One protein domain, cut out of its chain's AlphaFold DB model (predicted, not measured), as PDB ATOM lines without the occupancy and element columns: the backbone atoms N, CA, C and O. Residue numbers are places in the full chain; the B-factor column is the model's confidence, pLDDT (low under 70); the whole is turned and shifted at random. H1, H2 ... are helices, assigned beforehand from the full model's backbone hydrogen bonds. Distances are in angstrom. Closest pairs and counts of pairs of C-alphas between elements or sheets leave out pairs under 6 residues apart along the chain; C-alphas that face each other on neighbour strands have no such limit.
ATOM      1  N   GLY A 828     -61.738   6.523 -28.354       52.19
ATOM      2  CA  GLY A 828     -62.241   5.202 -28.740       52.19
ATOM      3  C   GLY A 828     -61.223   4.420 -29.579       52.19
ATOM      4  O   GLY A 828     -60.160   4.927 -29.920       52.19
ATOM      5  N   THR A 829     -61.538   3.180 -29.956       50.06
ATOM      6  CA  THR A 829     -60.639   2.303 -30.738       50.06
ATOM      7  C   THR A 829     -60.577   2.659 -32.234       50.06
ATOM      8  O   THR A 829     -60.594   1.771 -33.084       50.06
ATOM      9  N   GLU A 830     -60.554   3.951 -32.562       58.38
ATOM     10  CA  GLU A 830     -60.578   4.494 -33.924       58.38
ATOM     11  C   GLU A 830     -59.284   5.261 -34.262       58.38
ATOM     12  O   GLU A 830     -58.458   5.550 -33.399       58.38
ATOM     13  N   SER A 831     -59.103   5.573 -35.548       64.06
ATOM     14  CA  SER A 831     -57.942   6.295 -36.089       64.06
ATOM     15  C   SER A 831     -57.875   7.739 -35.567       64.06
ATOM     16  O   SER A 831     -58.776   8.548 -35.815       64.06
ATOM     17  N   ILE A 832     -56.772   8.086 -34.898       69.19
ATOM     18  CA  ILE A 832     -56.518   9.425 -34.339       69.19
ATOM     19  C   ILE A 832     -56.302  10.436 -35.478       69.19
ATOM     20  O   ILE A 832     -56.802  11.559 -35.400       69.19
ATOM     21  N   SER A 833     -55.656  10.008 -36.570       67.38
ATOM     22  CA  SER A 833     -55.395  10.735 -37.830       67.38
ATOM     23  C   SER A 833     -56.633  11.381 -38.472       67.38
ATOM     24  O   SER A 833     -56.523  12.352 -39.223       67.38
ATOM     25  N   SER A 834     -57.820  10.850 -38.170       64.31
ATOM     26  CA  SER A 834     -59.123  11.302 -38.678       64.31
ATOM     27  C   SER A 834     -60.083  11.789 -37.582       64.31
ATOM     28  O   SER A 834     -61.235  12.096 -37.879       64.31
ATOM     29  N   SER A 835     -59.634  11.843 -36.325       76.19
ATOM     30  CA  SER A 835     -60.477  12.208 -35.180       76.19
ATOM     31  C   SER A 835     -60.857  13.695 -35.179       76.19
ATOM     32  O   SER A 835     -60.060  14.573 -35.531       76.19
ATOM     33  N   ARG A 836     -62.083  13.999 -34.736       73.00
ATOM     34  CA  ARG A 836     -62.565  15.383 -34.542       73.00
ATOM     35  C   ARG A 836     -61.793  16.063 -33.406       73.00
ATOM     36  O   ARG A 836     -61.558  17.268 -33.422       73.00
ATOM     37  N   GLU A 837     -61.361  15.246 -32.460       74.06
ATOM     38  CA  GLU A 837     -60.593  15.543 -31.262       74.06
ATOM     39  C   GLU A 837     -59.209  16.097 -31.627       74.06
ATOM     40  O   GLU A 837     -58.822  17.145 -31.111       74.06
ATOM     41  N   LEU A 838     -58.494  15.473 -32.576       79.94
ATOM     42  CA  LEU A 838     -57.201  15.965 -33.067       79.94
ATOM     43  C   LEU A 838     -57.328  17.321 -33.776       79.94
ATOM     44  O   LEU A 838     -56.502  18.207 -33.551       79.94
ATOM     45  N   ALA A 839     -58.367  17.511 -34.594       81.44
ATOM     46  CA  ALA A 839     -58.619  18.789 -35.266       81.44
ATOM     47  C   ALA A 839     -58.908  19.919 -34.260       81.44
ATOM     48  O   ALA A 839     -58.380  21.023 -34.384       81.44
ATOM     49  N   ILE A 840     -59.691  19.629 -33.219       82.06
ATOM     50  CA  ILE A 840     -60.001  20.581 -32.146       82.06
ATOM     51  C   ILE A 840     -58.773  20.867 -31.278       82.06
ATOM     52  O   ILE A 840     -58.536  22.020 -30.925       82.06
ATOM     53  N   MET A 841     -57.936  19.867 -30.991       85.00
ATOM     54  CA  MET A 841     -56.683  20.096 -30.267       85.00
ATOM     55  C   MET A 841     -55.709  20.958 -31.085       85.00
ATOM     56  O   MET A 841     -55.112  21.885 -30.539       85.00
ATOM     57  N   LYS A 842     -55.614  20.739 -32.408       85.44
ATOM     58  CA  LYS A 842     -54.855  21.614 -33.322       85.44
ATOM     59  C   LYS A 842     -55.367  23.058 -33.268       85.44
ATOM     60  O   LYS A 842     -54.549  23.972 -33.191       85.44
ATOM     61  N   ASN A 843     -56.684  23.276 -33.236       86.44
ATOM     62  CA  ASN A 843     -57.277  24.613 -33.092       86.44
ATOM     63  C   ASN A 843     -56.942  25.271 -31.740       86.44
ATOM     64  O   ASN A 843     -56.482  26.410 -31.723       86.44
ATOM     65  N   ILE A 844     -57.116  24.559 -30.619       87.94
ATOM     66  CA  ILE A 844     -56.824  25.062 -29.261       87.94
ATOM     67  C   ILE A 844     -55.358  25.494 -29.130       87.94
ATOM     68  O   ILE A 844     -55.078  26.569 -28.605       87.94
ATOM     69  N   PHE A 845     -54.420  24.683 -29.627       88.06
ATOM     70  CA  PHE A 845     -52.994  25.023 -29.587       88.06
ATOM     71  C   PHE A 845     -52.603  26.092 -30.625       88.06
ATOM     72  O   PHE A 845     -51.662  26.840 -30.378       88.06
ATOM     73  N   SER A 846     -53.348  26.243 -31.730       86.56
ATOM     74  CA  SER A 846     -53.184  27.376 -32.666       86.56
ATOM     75  C   SER A 846     -53.667  28.707 -32.072       86.56
ATOM     76  O   SER A 846     -53.125  29.758 -32.400       86.56
ATOM     77  N   ALA A 847     -54.679  28.672 -31.198       84.56
ATOM     78  CA  ALA A 847     -55.234  29.839 -30.507       84.56
ATOM     79  C   ALA A 847     -54.427  30.259 -29.256       84.56
ATOM     80  O   ALA A 847     -54.837  31.159 -28.522       84.56
ATOM     81  N   PHE A 848     -53.290  29.610 -28.979       83.75
ATOM     82  CA  PHE A 848     -52.437  29.932 -27.837       83.75
ATOM     83  C   PHE A 848     -51.604  31.204 -28.083       83.75
ATOM     84  O   PHE A 848     -50.577  31.169 -28.760       83.75
ATOM     85  N   ASP A 849     -52.028  32.322 -27.485       76.62
ATOM     86  CA  ASP A 849     -51.287  33.590 -27.504       76.62
ATOM     87  C   ASP A 849     -50.038  33.528 -26.585       76.62
ATOM     88  O   ASP A 849     -50.171  33.330 -25.367       76.62
ATOM     89  N   PRO A 850     -48.807  33.659 -27.121       66.81
ATOM     90  CA  PRO A 850     -47.579  33.463 -26.355       66.81
ATOM     91  C   PRO A 850     -47.260  34.636 -25.420       66.81
ATOM     92  O   PRO A 850     -46.731  35.672 -25.828       66.81
ATOM     93  N   SER A 851     -47.447  34.435 -24.114       65.19
ATOM     94  CA  SER A 851     -46.932  35.386 -23.120       65.19
ATOM     95  C   SER A 851     -45.388  35.417 -23.120       65.19
ATOM     96  O   SER A 851     -44.759  34.385 -23.362       65.19
ATOM     97  N   PRO A 852     -44.731  36.544 -22.786       55.41
ATOM     98  CA  PRO A 852     -43.271  36.621 -22.666       55.41
ATOM     99  C   PRO A 852     -42.771  36.019 -21.333       55.41
ATOM    100  O   PRO A 852     -42.045  36.666 -20.581       55.41
ATOM    101  N   SER A 853     -43.209  34.803 -20.992       56.19
ATOM    102  CA  SER A 853     -42.909  34.143 -19.714       56.19
ATOM    103  C   SER A 853     -42.612  32.645 -19.866       56.19
ATOM    104  O   SER A 853     -42.786  32.054 -20.931       56.19
ATOM    105  N   ALA A 854     -42.189  32.006 -18.770       61.31
ATOM    106  CA  ALA A 854     -41.858  30.580 -18.725       61.31
ATOM    107  C   ALA A 854     -43.038  29.628 -19.048       61.31
ATOM    108  O   ALA A 854     -42.817  28.429 -19.210       61.31
ATOM    109  N   SER A 855     -44.273  30.136 -19.183       68.88
ATOM    110  CA  SER A 855     -45.457  29.346 -19.564       68.88
ATOM    111  C   SER A 855     -45.294  28.586 -20.879       68.88
ATOM    112  O   SER A 855     -45.815  27.482 -21.018       68.88
ATOM    113  N   ASN A 856     -44.590  29.168 -21.852       82.38
ATOM    114  CA  ASN A 856     -44.601  28.662 -23.227       82.38
ATOM    115  C   ASN A 856     -43.840  27.335 -23.339       82.38
ATOM    116  O   ASN A 856     -44.226  26.471 -24.122       82.38
ATOM    117  N   PHE A 857     -42.827  27.137 -22.485       84.44
ATOM    118  CA  PHE A 857     -42.135  25.859 -22.369       84.44
ATOM    119  C   PHE A 857     -43.077  24.751 -21.894       84.44
ATOM    120  O   PHE A 857     -43.151  23.714 -22.546       84.44
ATOM    121  N   ILE A 858     -43.864  25.003 -20.840       84.75
ATOM    122  CA  ILE A 858     -44.840  24.045 -20.290       84.75
ATOM    123  C   ILE A 858     -45.847  23.623 -21.372       84.75
ATOM    124  O   ILE A 858     -46.114  22.437 -21.542       84.75
ATOM    125  N   VAL A 859     -46.357  24.581 -22.156       87.25
ATOM    126  CA  VAL A 859     -47.298  24.306 -23.258       87.25
ATOM    127  C   VAL A 859     -46.631  23.526 -24.400       87.25
ATOM    128  O   VAL A 859     -47.245  22.610 -24.944       87.25
ATOM    129  N   SER A 860     -45.366  23.815 -24.730       87.12
ATOM    130  CA  SER A 860     -44.615  23.034 -25.727       87.12
ATOM    131  C   SER A 860     -44.317  21.604 -25.264       87.12
ATOM    132  O   SER A 860     -44.452  20.661 -26.038       87.12
ATOM    133  N   GLU A 861     -43.996  21.420 -23.981       87.62
ATOM    134  CA  GLU A 861     -43.689  20.118 -23.395       87.62
ATOM    135  C   GLU A 861     -44.948  19.236 -23.292       87.62
ATOM    136  O   GLU A 861     -44.903  18.032 -23.572       87.62
ATOM    137  N   LEU A 862     -46.089  19.849 -22.959       88.50
ATOM    138  CA  LEU A 862     -47.420  19.247 -23.017       88.50
ATOM    139  C   LEU A 862     -47.759  18.782 -24.442       88.50
ATOM    140  O   LEU A 862     -48.125  17.620 -24.635       88.50
ATOM    141  N   TRP A 863     -47.575  19.654 -25.442       90.25
ATOM    142  CA  TRP A 863     -47.833  19.338 -26.849       90.25
ATOM    143  C   TRP A 863     -46.939  18.210 -27.367       90.25
ATOM    144  O   TRP A 863     -47.452  17.222 -27.878       90.25
ATOM    145  N   ASP A 864     -45.622  18.265 -27.156       89.94
ATOM    146  CA  ASP A 864     -44.702  17.207 -27.603       89.94
ATOM    147  C   ASP A 864     -44.981  15.850 -26.911       89.94
ATOM    148  O   ASP A 864     -44.729  14.773 -27.469       89.94
ATOM    149  N   THR A 865     -45.571  15.872 -25.708       87.56
ATOM    150  CA  THR A 865     -46.051  14.656 -25.031       87.56
ATOM    151  C   THR A 865     -47.364  14.141 -25.633       87.56
ATOM    152  O   THR A 865     -47.520  12.930 -25.804       87.56
ATOM    153  N   PHE A 866     -48.286  15.022 -26.032       86.75
ATOM    154  CA  PHE A 866     -49.471  14.655 -26.819       86.75
ATOM    155  C   PHE A 866     -49.069  14.076 -28.189       86.75
ATOM    156  O   PHE A 866     -49.521  12.986 -28.549       86.75
ATOM    157  N   LEU A 867     -48.120  14.704 -28.894       87.81
ATOM    158  CA  LEU A 867     -47.558  14.205 -30.156       87.81
ATOM    159  C   LEU A 867     -46.961  12.800 -30.028       87.81
ATOM    160  O   LEU A 867     -47.049  12.028 -30.974       87.81
ATOM    161  N   SER A 868     -46.409  12.425 -28.868       85.12
ATOM    162  CA  SER A 868     -45.905  11.061 -28.632       85.12
ATOM    163  C   SER A 868     -47.007   9.987 -28.678       85.12
ATOM    164  O   SER A 868     -46.733   8.844 -29.047       85.12
ATOM    165  N   HIS A 869     -48.250  10.349 -28.346       81.25
ATOM    166  CA  HIS A 869     -49.418   9.469 -28.461       81.25
ATOM    167  C   HIS A 869     -49.947   9.452 -29.901       81.25
ATOM    168  O   HIS A 869     -50.165   8.381 -30.462       81.25
ATOM    169  N   VAL A 870     -50.064  10.626 -30.533       83.75
ATOM    170  CA  VAL A 870     -50.464  10.782 -31.948       83.75
ATOM    171  C   VAL A 870     -49.506  10.033 -32.893       83.75
ATOM    172  O   VAL A 870     -49.943   9.396 -33.844       83.75
ATOM    173  N   ALA A 871     -48.208  10.032 -32.579       84.75
ATOM    174  CA  ALA A 871     -47.153   9.288 -33.272       84.75
ATOM    175  C   ALA A 871     -47.290   7.755 -33.213       84.75
ATOM    176  O   ALA A 871     -46.532   7.056 -33.883       84.75
ATOM    177  N   SER A 872     -48.197   7.227 -32.386       81.88
ATOM    178  CA  SER A 872     -48.421   5.787 -32.233       81.88
ATOM    179  C   SER A 872     -49.567   5.252 -33.108       81.88
ATOM    180  O   SER A 872     -49.805   4.046 -33.104       81.88
ATOM    181  N   ASP A 873     -50.280   6.116 -33.844       81.56
ATOM    182  CA  ASP A 873     -51.373   5.737 -34.750       81.56
ATOM    183  C   ASP A 873     -50.845   5.305 -36.136       81.56
ATOM    184  O   ASP A 873     -50.360   6.156 -36.883       81.56
ATOM    185  N   PRO A 874     -51.007   4.032 -36.554       79.12
ATOM    186  CA  PRO A 874     -50.557   3.558 -37.866       79.12
ATOM    187  C   PRO A 874     -51.200   4.255 -39.077       79.12
ATOM    188  O   PRO A 874     -50.692   4.098 -40.188       79.12
ATOM    189  N   GLN A 875     -52.296   5.003 -38.900       80.38
ATOM    190  CA  GLN A 875     -52.956   5.787 -39.957       80.38
ATOM    191  C   GLN A 875     -52.463   7.246 -40.032       80.38
ATOM    192  O   GLN A 875     -52.977   8.038 -40.829       80.38
ATOM    193  N   MET A 876     -51.482   7.640 -39.215       84.56
ATOM    194  CA  MET A 876     -50.919   8.989 -39.231       84.56
ATOM    195  C   MET A 876     -50.064   9.233 -40.488       84.56
ATOM    196  O   MET A 876     -49.049   8.580 -40.719       84.56
ATOM    197  N   GLU A 877     -50.451  10.197 -41.324       83.06
ATOM    198  CA  GLU A 877     -49.665  10.545 -42.514       83.06
ATOM    199  C   GLU A 877     -48.425  11.377 -42.138       83.06
ATOM    200  O   GLU A 877     -48.560  12.342 -41.381       83.06
ATOM    201  N   PRO A 878     -47.242  11.130 -42.741       82.62
ATOM    202  CA  PRO A 878     -46.032  11.913 -42.470       82.62
ATOM    203  C   PRO A 878     -46.205  13.428 -42.633       82.62
ATOM    204  O   PRO A 878     -45.674  14.193 -41.837       82.62
ATOM    205  N   LYS A 879     -46.993  13.871 -43.624       83.12
ATOM    206  CA  LYS A 879     -47.287  15.298 -43.842       83.12
ATOM    207  C   LYS A 879     -48.102  15.896 -42.692       83.12
ATOM    208  O   LYS A 879     -47.706  16.916 -42.139       83.12
ATOM    209  N   LYS A 880     -49.181  15.218 -42.283       84.25
ATOM    210  CA  LYS A 880     -50.023  15.623 -41.145       84.25
ATOM    211  C   LYS A 880     -49.231  15.641 -39.838       84.25
ATOM    212  O   LYS A 880     -49.406  16.552 -39.038       84.25
ATOM    213  N   PHE A 881     -48.334  14.674 -39.633       86.44
ATOM    214  CA  PHE A 881     -47.470  14.643 -38.454       86.44
ATOM    215  C   PHE A 881     -46.487  15.826 -38.420       86.44
ATOM    216  O   PHE A 881     -46.331  16.451 -37.373       86.44
ATOM    217  N   ILE A 882     -45.886  16.190 -39.559       84.12
ATOM    218  CA  ILE A 882     -45.007  17.368 -39.665       84.12
ATOM    219  C   ILE A 882     -45.779  18.663 -39.364       84.12
ATOM    220  O   ILE A 882     -45.331  19.433 -38.518       84.12
ATOM    221  N   GLU A 883     -46.978  18.858 -39.930       86.75
ATOM    222  CA  GLU A 883     -47.833  20.021 -39.606       86.75
ATOM    223  C   GLU A 883     -48.143  20.150 -38.102       86.75
ATOM    224  O   GLU A 883     -48.333  21.253 -37.592       86.75
ATOM    225  N   LEU A 884     -48.242  19.026 -37.386       87.38
ATOM    226  CA  LEU A 884     -48.496  19.004 -35.945       87.38
ATOM    227  C   LEU A 884     -47.221  19.285 -35.131       87.38
ATOM    228  O   LEU A 884     -47.300  19.927 -34.086       87.38
ATOM    229  N   VAL A 885     -46.042  18.872 -35.608       87.06
ATOM    230  CA  VAL A 885     -44.740  19.232 -35.009       87.06
ATOM    231  C   VAL A 885     -44.460  20.734 -35.148       87.06
ATOM    232  O   VAL A 885     -44.056  21.376 -34.171       87.06
ATOM    233  N   GLU A 886     -44.709  21.283 -36.339       86.75
ATOM    234  CA  GLU A 886     -44.483  22.689 -36.707       86.75
ATOM    235  C   GLU A 886     -45.492  23.664 -36.071       86.75
ATOM    236  O   GLU A 886     -45.244  24.869 -36.053       86.75
ATOM    237  N   LEU A 887     -46.593  23.157 -35.496       87.81
ATOM    238  CA  LEU A 887     -47.667  23.953 -34.884       87.81
ATOM    239  C   LEU A 887     -47.177  24.919 -33.792       87.81
ATOM    240  O   LEU A 887     -47.738  26.000 -33.623       87.81
ATOM    241  N   LEU A 888     -46.134  24.531 -33.049       85.38
ATOM    242  CA  LEU A 888     -45.492  25.372 -32.039       85.38
ATOM    243  C   LEU A 888     -44.056  25.725 -32.465       85.38
ATOM    244  O   LEU A 888     -43.284  24.813 -32.781       85.38
ATOM    245  N   PRO A 889     -43.650  27.010 -32.410       82.00
ATOM    246  CA  PRO A 889     -42.285  27.436 -32.702       82.00
ATOM    247  C   PRO A 889     -41.209  26.729 -31.868       82.00
ATOM    248  O   PRO A 889     -41.377  26.461 -30.678       82.00
ATOM    249  N   ILE A 890     -40.037  26.524 -32.478       75.19
ATOM    250  CA  ILE A 890     -38.830  26.018 -31.799       75.19
ATOM    251  C   ILE A 890     -38.462  26.907 -30.596       75.19
ATOM    252  O   ILE A 890     -38.052  26.397 -29.561       75.19
ATOM    253  N   SER A 891     -38.695  28.220 -30.680       78.69
ATOM    254  CA  SER A 891     -38.418  29.186 -29.605       78.69
ATOM    255  C   SER A 891     -39.231  28.987 -28.319       78.69
ATOM    256  O   SER A 891     -38.904  29.613 -27.312       78.69
ATOM    257  N   TYR A 892     -40.268  28.140 -28.310       82.56
ATOM    258  CA  TYR A 892     -40.981  27.785 -27.074       82.56
ATOM    259  C   TYR A 892     -40.324  26.586 -26.362       82.56
ATOM    260  O   TYR A 892     -40.469  26.445 -25.148       82.56
ATOM    261  N   ARG A 893     -39.571  25.746 -27.089       83.69
ATOM    262  CA  ARG A 893     -38.951  24.514 -26.579       83.69
ATOM    263  C   ARG A 893     -37.566  24.798 -25.991       83.69
ATOM    264  O   ARG A 893     -36.636  25.147 -26.709       83.69
ATOM    265  N   GLN A 894     -37.403  24.584 -24.685       79.00
ATOM    266  CA  GLN A 894     -36.086  24.632 -24.023       79.00
ATOM    267  C   GLN A 894     -35.306  23.316 -24.187       79.00
ATOM    268  O   GLN A 894     -34.079  23.311 -24.198       79.00
ATOM    269  N   THR A 895     -36.021  22.200 -24.348       76.81
ATOM    270  CA  THR A 895     -35.482  20.843 -24.507       76.81
ATOM    271  C   THR A 895     -36.223  20.127 -25.628       76.81
ATOM    272  O   THR A 895     -37.447  20.229 -25.704       76.81
ATOM    273  N   HIS A 896     -35.517  19.358 -26.456       80.56
ATOM    274  CA  HIS A 896     -36.106  18.680 -27.619       80.56
ATOM    275  C   HIS A 896     -36.395  17.186 -27.378       80.56
ATOM    276  O   HIS A 896     -36.984  16.522 -28.225       80.56
ATOM    277  N   ASP A 897     -36.037  16.648 -26.212       82.81
ATOM    278  CA  ASP A 897     -36.078  15.220 -25.871       82.81
ATOM    279  C   ASP A 897     -37.466  14.577 -26.020       82.81
ATOM    280  O   ASP A 897     -37.578  13.429 -26.460       82.81
ATOM    281  N   ARG A 898     -38.539  15.307 -25.673       82.38
ATOM    282  CA  ARG A 898     -39.922  14.826 -25.846       82.38
ATOM    283  C   ARG A 898     -40.332  14.812 -27.320       82.38
ATOM    284  O   ARG A 898     -40.901  13.820 -27.770       82.38
ATOM    285  N   LEU A 899     -39.955  15.835 -28.089       86.06
ATOM    286  CA  LEU A 899     -40.173  15.875 -29.537       86.06
ATOM    287  C   LEU A 899     -39.393  14.762 -30.255       86.06
ATOM    288  O   LEU A 899     -39.973  14.018 -31.043       86.06
ATOM    289  N   TYR A 900     -38.113  14.560 -29.927       82.88
ATOM    290  CA  TYR A 900     -37.321  13.447 -30.460       82.88
ATOM    291  C   TYR A 900     -37.915  12.082 -30.092       82.88
ATOM    292  O   TYR A 900     -37.862  11.156 -30.902       82.88
ATOM    293  N   ARG A 901     -38.528  11.941 -28.907       83.88
ATOM    294  CA  ARG A 901     -39.275  10.732 -28.534       83.88
ATOM    295  C   ARG A 901     -40.514  10.539 -29.412       83.88
ATOM    296  O   ARG A 901     -40.690   9.438 -29.923       83.88
ATOM    297  N   ALA A 902     -41.311  11.584 -29.645       86.81
ATOM    298  CA  ALA A 902     -42.466  11.529 -30.543       86.81
ATOM    299  C   ALA A 902     -42.061  11.154 -31.981       86.81
ATOM    300  O   ALA A 902     -42.613  10.220 -32.559       86.81
ATOM    301  N   MET A 903     -41.035  11.814 -32.530       84.62
ATOM    302  CA  MET A 903     -40.482  11.505 -33.855       84.62
ATOM    303  C   MET A 903     -39.950  10.067 -33.937       84.62
ATOM    304  O   MET A 903     -40.166   9.387 -34.938       84.62
ATOM    305  N   LYS A 904     -39.290   9.573 -32.880       81.88
ATOM    306  CA  LYS A 904     -38.815   8.186 -32.807       81.88
ATOM    307  C   LYS A 904     -39.973   7.187 -32.795       81.88
ATOM    308  O   LYS A 904     -39.900   6.217 -33.544       81.88
ATOM    309  N   SER A 905     -41.028   7.424 -32.012       83.75
ATOM    310  CA  SER A 905     -42.235   6.583 -32.024       83.75
ATOM    311  C   SER A 905     -42.872   6.544 -33.416       83.75
ATOM    312  O   SER A 905     -43.133   5.458 -33.932       83.75
ATOM    313  N   PHE A 906     -43.007   7.703 -34.071       85.25
ATOM    314  CA  PHE A 906     -43.543   7.797 -35.432       85.25
ATOM    315  C   PHE A 906     -42.703   6.975 -36.422       85.25
ATOM    316  O   PHE A 906     -43.220   6.106 -37.120       85.25
ATOM    317  N   LEU A 907     -41.380   7.158 -36.434       82.50
ATOM    318  CA  LEU A 907     -40.477   6.395 -37.305       82.50
ATOM    319  C   LEU A 907     -40.454   4.887 -36.987       82.50
ATOM    320  O   LEU A 907     -40.198   4.080 -37.880       82.50
ATOM    321  N   GLN A 908     -40.739   4.488 -35.742       81.38
ATOM    322  CA  GLN A 908     -40.856   3.081 -35.346       81.38
ATOM    323  C   GLN A 908     -42.163   2.428 -35.820       81.38
ATOM    324  O   GLN A 908     -42.138   1.236 -36.131       81.38
ATOM    325  N   VAL A 909     -43.267   3.174 -35.915       81.06
ATOM    326  CA  VAL A 909     -44.552   2.682 -36.449       81.06
ATOM    327  C   VAL A 909     -44.570   2.726 -37.983       81.06
ATOM    328  O   VAL A 909     -44.942   1.747 -38.628       81.06
ATOM    329  N   HIS A 910     -44.086   3.811 -38.589       77.94
ATOM    330  CA  HIS A 910     -44.185   4.080 -40.029       77.94
ATOM    331  C   HIS A 910     -42.946   3.641 -40.836       77.94
ATOM    332  O   HIS A 910     -42.555   4.293 -41.806       77.94
ATOM    333  N   GLN A 911     -42.327   2.509 -40.478       65.44
ATOM    334  CA  GLN A 911     -41.096   2.001 -41.121       65.44
ATOM    335  C   GLN A 911     -41.231   1.732 -42.635       65.44
ATOM    336  O   GLN A 911     -40.229   1.700 -43.347       65.44
ATOM    337  N   SER A 912     -42.454   1.574 -43.150       54.12
ATOM    338  CA  SER A 912     -42.741   1.469 -44.589       54.12
ATOM    339  C   SER A 912     -42.418   2.748 -45.374       54.12
ATOM    340  O   SER A 912     -42.047   2.661 -46.541       54.12
TER     341      SER A 912
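AT A GLANCE: This is residues 828 to 912 of the 1068 residues of the protein "Protein OBERON 2" of Hibiscus syriacus (UniProt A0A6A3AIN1). Four helices run roughly lengthwise in a loosely joined bundle, H1 and H3 one way, H2 and H4 the other, with H2 and H3 between H1 and H4. The printed part has 85 residues with H1 to H4 in chain order and no named strand, all helix. It is compact, radius of gyration of the C-alphas 12.9 A, spanning 40 by 26 by 21 A.

IN THESE COORDINATES: H1, residues 836 to 846, begins at C-alpha 836 (-62.565, 15.383, -34.542). H2 is residues 855 to 870, 22.9 A long; H3, 878 to 885. H4, residues 897 to 909, 18.5 A long, ends at C-alpha 909 (-44.552, 2.682, -36.449).

HOW THE PARTS SIT: H1 is near H2 but apart from H4. Hairpin H2 and H3 only just touch, with 3 pairs of C-alphas within 8 A, H2 with residues 864 to 867 alone; the closest C-alphas, Leu 867 and Val 885, are 7.5 A apart. H2 and H4 touch, the closest C-alphas being Ser 868 and Ala 902, 4.0 A, at a shallow tilt of 13 degrees, the same way. Every O i to N i+4 pair is within hydrogen-bond range in H1, H3 and H4, and 11 of 12 in H2.

THE WHOLE: The printed part has no cut. The H3 to H4 link is long. The pLDDT is under 70 at 828 to 834, 850 to 855 and 911 to 912.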